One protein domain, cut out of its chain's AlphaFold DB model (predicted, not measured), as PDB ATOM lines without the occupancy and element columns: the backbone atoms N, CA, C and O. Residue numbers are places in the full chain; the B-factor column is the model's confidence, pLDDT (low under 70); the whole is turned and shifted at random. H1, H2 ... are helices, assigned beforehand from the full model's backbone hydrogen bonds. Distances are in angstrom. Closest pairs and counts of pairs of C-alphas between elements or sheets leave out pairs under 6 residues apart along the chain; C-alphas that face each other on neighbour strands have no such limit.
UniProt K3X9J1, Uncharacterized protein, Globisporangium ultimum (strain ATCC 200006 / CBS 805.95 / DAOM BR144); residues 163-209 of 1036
ATOM      1  N   ALA A 163      13.721  17.436 -87.840       63.69
ATOM      2  CA  ALA A 163      14.988  16.714 -87.728       63.69
ATOM      3  C   ALA A 163      15.632  16.801 -86.326       63.69
ATOM      4  O   ALA A 163      16.094  15.795 -85.800       63.69
ATOM      5  N   ASP A 164      15.614  17.971 -85.678       68.75
ATOM      6  CA  ASP A 164      16.185  18.176 -84.332       68.75
ATOM      7  C   ASP A 164      15.294  17.530 -83.249       68.75
ATOM      8  O   ASP A 164      15.775  17.008 -82.243       68.75
ATOM      9  N   ALA A 165      13.975  17.462 -83.474       67.44
ATOM     10  CA  ALA A 165      13.082  16.694 -82.606       67.44
ATOM     11  C   ALA A 165      13.343  15.176 -82.697       67.44
ATOM     12  O   ALA A 165      13.355  14.507 -81.663       67.44
ATOM     13  N   VAL A 166      13.583  14.650 -83.904       70.25
ATOM     14  CA  VAL A 166      13.943  13.239 -84.137       70.25
ATOM     15  C   VAL A 166      15.313  12.915 -83.531       70.25
ATOM     16  O   VAL A 166      15.433  11.944 -82.788       70.25
ATOM     17  N   GLU A 167      16.325  13.762 -83.736       74.44
ATOM     18  CA  GLU A 167      17.680  13.535 -83.211       74.44
ATOM     19  C   GLU A 167      17.714  13.497 -81.670       74.44
ATOM     20  O   GLU A 167      18.359  12.638 -81.062       74.44
ATOM     21  N   ARG A 168      16.958  14.383 -81.003       70.50
ATOM     22  CA  ARG A 168      16.809  14.364 -79.536       70.50
ATOM     23  C   ARG A 168      16.102  13.109 -79.023       70.50
ATOM     24  O   ARG A 168      16.378  12.696 -77.898       70.50
ATOM     25  N   ILE A 169      15.203  12.519 -79.811       74.50
ATOM     26  CA  ILE A 169      14.511  11.271 -79.461       74.50
ATOM     27  C   ILE A 169      15.428  10.069 -79.672       74.50
ATOM     28  O   ILE A 169      15.512   9.248 -78.766       74.50
ATOM     29  N   GLY A 170      16.209  10.022 -80.757       74.75
ATOM     30  CA  GLY A 170      17.268   9.021 -80.926       74.75
ATOM     31  C   GLY A 170      18.248   9.026 -79.746       74.75
ATOM     32  O   GLY A 170      18.484   7.992 -79.125       74.75
ATOM     33  N   ARG A 171      18.716  10.214 -79.329       78.44
ATOM     34  CA  ARG A 171      19.558  10.369 -78.127       78.44
ATOM     35  C   ARG A 171      18.865   9.932 -76.825       78.44
ATOM     36  O   ARG A 171      19.544   9.468 -75.914       78.44
ATOM     37  N   PHE A 172      17.539  10.061 -76.715       74.69
ATOM     38  CA  PHE A 172      16.782   9.587 -75.549       74.69
ATOM     39  C   PHE A 172      16.588   8.064 -75.553       74.69
ATOM     40  O   PHE A 172      16.733   7.444 -74.505       74.69
ATOM     41  N   ILE A 173      16.313   7.457 -76.712       74.50
ATOM     42  CA  ILE A 173      16.167   6.002 -76.866       74.50
ATOM     43  C   ILE A 173      17.492   5.305 -76.551       74.50
ATOM     44  O   ILE A 173      17.499   4.386 -75.736       74.50
ATOM     45  N   VAL A 174      18.620   5.796 -77.084       79.44
ATOM     46  CA  VAL A 174      19.962   5.283 -76.746       79.44
ATOM     47  C   VAL A 174      20.208   5.347 -75.234       79.44
ATOM     48  O   VAL A 174      20.569   4.341 -74.634       79.44
ATOM     49  N   ALA A 175      19.906   6.476 -74.584       75.75
ATOM     50  CA  ALA A 175      20.072   6.624 -73.135       75.75
ATOM     51  C   ALA A 175      19.134   5.734 -72.287       75.75
ATOM     52  O   ALA A 175      19.417   5.510 -71.111       75.75
ATOM     53  N   VAL A 176      18.022   5.240 -72.847       73.50
ATOM     54  CA  VAL A 176      17.147   4.247 -72.195       73.50
ATOM     55  C   VAL A 176      17.640   2.821 -72.462       73.50
ATOM     56  O   VAL A 176      17.612   2.005 -71.547       73.50
ATOM     57  N   CYS A 177      18.151   2.524 -73.659       73.69
ATOM     58  CA  CYS A 177      18.729   1.219 -74.006       73.69
ATOM     59  C   CYS A 177      20.078   0.952 -73.309       73.69
ATOM     60  O   CYS A 177      20.445  -0.199 -73.095       73.69
ATOM     61  N   GLU A 178      20.805   2.004 -72.916       76.00
ATOM     62  CA  GLU A 178      22.000   1.923 -72.059       76.00
ATOM     63  C   GLU A 178      21.668   1.767 -70.555       76.00
ATOM     64  O   GLU A 178      22.577   1.611 -69.731       76.00
ATOM     65  N   ASP A 179      20.387   1.802 -70.164       78.44
ATOM     66  CA  ASP A 179      19.977   1.607 -68.774       78.44
ATOM     67  C   ASP A 179      20.070   0.125 -68.374       78.44
ATOM     68  O   ASP A 179      19.430  -0.749 -68.958       78.44
ATOM     69  N   LYS A 180      20.835  -0.153 -67.312       67.06
ATOM     70  CA  LYS A 180      21.126  -1.505 -66.803       67.06
ATOM     71  C   LYS A 180      19.895  -2.282 -66.315       67.06
ATOM     72  O   LYS A 180      20.046  -3.426 -65.894       67.06
ATOM     73  N   THR A 181      18.713  -1.666 -66.298       72.25
ATOM     74  CA  THR A 181      17.448  -2.333 -65.958       72.25
ATOM     75  C   THR A 181      16.796  -3.078 -67.122       72.25
ATOM     76  O   THR A 181      15.874  -3.841 -66.862       72.25
ATOM     77  N   LEU A 182      17.227  -2.858 -68.370       72.88
ATOM     78  CA  LEU A 182      16.718  -3.576 -69.544       72.88
ATOM     79  C   LEU A 182      17.684  -4.686 -69.970       72.88
ATOM     80  O   LEU A 182      18.901  -4.492 -70.014       72.88
ATOM     81  N   SER A 183      17.142  -5.851 -70.323       82.62
ATOM     82  CA  SER A 183      17.909  -6.886 -71.017       82.62
ATOM     83  C   SER A 183      18.253  -6.449 -72.447       82.62
ATOM     84  O   SER A 183      17.587  -5.599 -73.042       82.62
ATOM     85  N   LYS A 184      19.279  -7.070 -73.048       71.56
ATOM     86  CA  LYS A 184      19.662  -6.795 -74.448       71.56
ATOM     87  C   LYS A 184      18.514  -7.039 -75.437       71.56
ATOM     88  O   LYS A 184      18.446  -6.355 -76.451       71.56
ATOM     89  N   PHE A 185      17.634  -7.994 -75.135       69.62
ATOM     90  CA  PHE A 185      16.454  -8.291 -75.941       69.62
ATOM     91  C   PHE A 185      15.398  -7.186 -75.813       69.62
ATOM     92  O   PHE A 185      14.977  -6.637 -76.824       69.62
ATOM     93  N   GLU A 186      15.038  -6.780 -74.592       72.81
ATOM     94  CA  GLU A 186      14.076  -5.686 -74.379       72.81
ATOM     95  C   GLU A 186      14.578  -4.351 -74.947       72.81
ATOM     96  O   GLU A 186      13.780  -3.572 -75.456       72.81
ATOM     97  N   ALA A 187      15.889  -4.091 -74.912       77.50
ATOM     98  CA  ALA A 187      16.491  -2.915 -75.538       77.50
ATOM     99  C   ALA A 187      16.389  -2.940 -77.078       77.50
ATOM    100  O   ALA A 187      16.138  -1.901 -77.686       77.50
ATOM    101  N   ALA A 188      16.540  -4.112 -77.709       72.56
ATOM    102  CA  ALA A 188      16.352  -4.274 -79.152       72.56
ATOM    103  C   ALA A 188      14.873  -4.118 -79.550       72.56
ATOM    104  O   ALA A 188      14.555  -3.309 -80.418       72.56
ATOM    105  N   VAL A 189      13.966  -4.800 -78.840       72.06
ATOM    106  CA  VAL A 189      12.509  -4.693 -79.034       72.06
ATOM    107  C   VAL A 189      12.022  -3.258 -78.807       72.06
ATOM    108  O   VAL A 189      11.191  -2.764 -79.561       72.06
ATOM    109  N   LEU A 190      12.561  -2.539 -77.813       83.06
ATOM    110  CA  LEU A 190      12.236  -1.129 -77.589       83.06
ATOM    111  C   LEU A 190      12.683  -0.235 -78.752       83.06
ATOM    112  O   LEU A 190      11.950   0.687 -79.110       83.06
ATOM    113  N   ALA A 191      13.869  -0.473 -79.316       79.38
ATOM    114  CA  ALA A 191      14.367   0.294 -80.455       79.38
ATOM    115  C   ALA A 191      13.473   0.080 -81.689       79.38
ATOM    116  O   ALA A 191      12.992   1.057 -82.261       79.38
ATOM    117  N   GLU A 192      13.167  -1.179 -82.008       78.75
ATOM    118  CA  GLU A 192      12.299  -1.570 -83.122       78.75
ATOM    119  C   GLU A 192      10.867  -1.023 -82.961       78.75
ATOM    120  O   GLU A 192      10.335  -0.387 -83.869       78.75
ATOM    121  N   LEU A 193      10.261  -1.147 -81.774       75.00
ATOM    122  CA  LEU A 193       8.933  -0.584 -81.486       75.00
ATOM    123  C   LEU A 193       8.903   0.952 -81.548       75.00
ATOM    124  O   LEU A 193       7.891   1.536 -81.944       75.00
ATOM    125  N   CYS A 194       9.993   1.630 -81.166       81.25
ATOM    126  CA  CYS A 194      10.100   3.086 -81.300       81.25
ATOM    127  C   CYS A 194      10.266   3.544 -82.755       81.25
ATOM    128  O   CYS A 194       9.906   4.681 -83.068       81.25
ATOM    129  N   GLU A 195      10.806   2.692 -83.625       80.25
ATOM    130  CA  GLU A 195      10.908   2.927 -85.064       80.25
ATOM    131  C   GLU A 195       9.560   2.665 -85.755       80.25
ATOM    132  O   GLU A 195       9.027   3.557 -86.415       80.25
ATOM    133  N   GLN A 196       8.928   1.518 -85.484       76.62
ATOM    134  CA  GLN A 196       7.605   1.157 -86.010       76.62
ATOM    135  C   GLN A 196       6.497   2.139 -85.583       76.62
ATOM    136  O   GLN A 196       5.639   2.495 -86.389       76.62
ATOM    137  N   GLN A 197       6.502   2.616 -84.329       86.44
ATOM    138  CA  GLN A 197       5.492   3.555 -83.805       86.44
ATOM    139  C   GLN A 197       6.051   4.956 -83.526       86.44
ATOM    140  O   GLN A 197       5.638   5.647 -82.584       86.44
ATOM    141  N   GLN A 198       6.964   5.416 -84.388       84.56
ATOM    142  CA  GLN A 198       7.663   6.694 -84.240       84.56
ATOM    143  C   GLN A 198       6.719   7.884 -83.992       84.56
ATOM    144  O   GLN A 198       7.059   8.778 -83.220       84.56
ATOM    145  N   SER A 199       5.520   7.905 -84.589       78.06
ATOM    146  CA  SER A 199       4.548   9.007 -84.485       78.06
ATOM    147  C   SER A 199       3.852   9.113 -83.113       78.06
ATOM    148  O   SER A 199       3.750  10.220 -82.568       78.06
ATOM    149  N   GLU A 200       3.423   8.000 -82.508       83.81
ATOM    150  CA  GLU A 200       2.868   7.964 -81.141       83.81
ATOM    151  C   GLU A 200       3.962   8.236 -80.099       83.81
ATOM    152  O   GLU A 200       3.769   9.053 -79.191       83.81
ATOM    153  N   VAL A 201       5.159   7.665 -80.285       86.50
ATOM    154  CA  VAL A 201       6.322   7.980 -79.443       86.50
ATOM    155  C   VAL A 201       6.668   9.470 -79.550       86.50
ATOM    156  O   VAL A 201       6.766  10.142 -78.523       86.50
ATOM    157  N   LEU A 202       6.741  10.047 -80.756       82.44
ATOM    158  CA  LEU A 202       6.926  11.490 -80.983       82.44
ATOM    159  C   LEU A 202       5.862  12.325 -80.263       82.44
ATOM    160  O   LEU A 202       6.197  13.325 -79.630       82.44
ATOM    161  N   LYS A 203       4.590  11.930 -80.316       87.12
ATOM    162  CA  LYS A 203       3.464  12.616 -79.661       87.12
ATOM    163  C   LYS A 203       3.583  12.590 -78.133       87.12
ATOM    164  O   LYS A 203       3.389  13.624 -77.485       87.12
ATOM    165  N   VAL A 204       3.992  11.467 -77.541       88.19
ATOM    166  CA  VAL A 204       4.266  11.374 -76.097       88.19
ATOM    167  C   VAL A 204       5.544  12.127 -75.710       88.19
ATOM    168  O   VAL A 204       5.546  12.834 -74.697       88.19
ATOM    169  N   MET A 205       6.598  12.088 -76.526       81.56
ATOM    170  CA  MET A 205       7.849  12.823 -76.293       81.56
ATOM    171  C   MET A 205       7.691  14.342 -76.461       81.56
ATOM    172  O   MET A 205       8.303  15.096 -75.701       81.56
ATOM    173  N   ARG A 206       6.810  14.802 -77.361       83.25
ATOM    174  CA  ARG A 206       6.393  16.210 -77.520       83.25
ATOM    175  C   ARG A 206       5.444  16.683 -76.407       83.25
ATOM    176  O   ARG A 206       5.277  17.886 -76.227       83.25
ATOM    177  N   SER A 207       4.839  15.777 -75.633       89.12
ATOM    178  CA  SER A 207       3.962  16.142 -74.511       89.12
ATOM    179  C   SER A 207       4.731  16.695 -73.299       89.12
ATOM    180  O   SER A 207       5.895  16.362 -73.065       89.12
ATOM    181  N   ASN A 208       4.050  17.471 -72.449       87.12
ATOM    182  CA  ASN A 208       4.601  18.022 -71.199       87.12
ATOM    183  C   ASN A 208       4.731  16.989 -70.051       87.12
ATOM    184  O   ASN A 208       4.818  17.374 -68.885       87.12
ATOM    185  N   ARG A 209       4.727  15.679 -70.347       88.19
ATOM    186  CA  ARG A 209       5.009  14.622 -69.357       88.19
ATOM    187  C   ARG A 209       6.441  14.744 -68.825       88.19
ATOM    188  O   ARG A 209       7.356  15.116 -69.564       88.19
TER     189      ARG A 209
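This is residues 163 to 209 of the 1036 residues of an uncharacterized protein of Globisporangium ultimum (strain ATCC 200006 / CBS 805.95 / DAOM BR144) (UniProt K3X9J1). A helical hairpin, H1 then H2, has its two helices meeting near their link and separated farther along, and the short helix H3 crosses its open end. The printed part has 47 residues with three named helices in the order H1, H2, H3, and no named strand: all helix. It is compact, with a radius of gyration of the C-alphas of 10.8 A and spans of 27 by 20 by 18 A.

Start with H1, residues 163 to 177, and H2, residues 184 to 196: this hairpin runs opposite ways at a shallow tilt of 21 degrees. They touch with residues 173 to 177 and 187 to 191 alone; the closest C-alphas, of Cys 177 and Ala 187, are 4.9 A apart. Go on to H3, residues 198 to 206, about perpendicular to H1 at 88 degrees. H3 only just touches residues 166 to 169 of H1, with 3 pairs of C-alphas within 8 A, the closest being Ile 169 and Met 205 at 7.5 A. H2 and H3 are close but not clearly touching, Cys 194 and Val 201 having the closest C-alphas, 6.5 A apart. In H1, H2 and H3 every O i to N i+4 pair is within hydrogen-bond range.

Find C-alpha 163 at (14.988, 16.714, -87.728); H1 runs 21.0 A to C-alpha 177. H2 spans 18.5 A from C-alpha 184, and H3 11.7 A to C-alpha 206 at (6.393, 16.210, -77.520).

The C-alphas farthest apart, of Phe 185 and Asn 208, are 29.2 A apart. The printed part has no cut and no long link. Look for pLDDT under 70 at residues 163 to 165, 180 and 185.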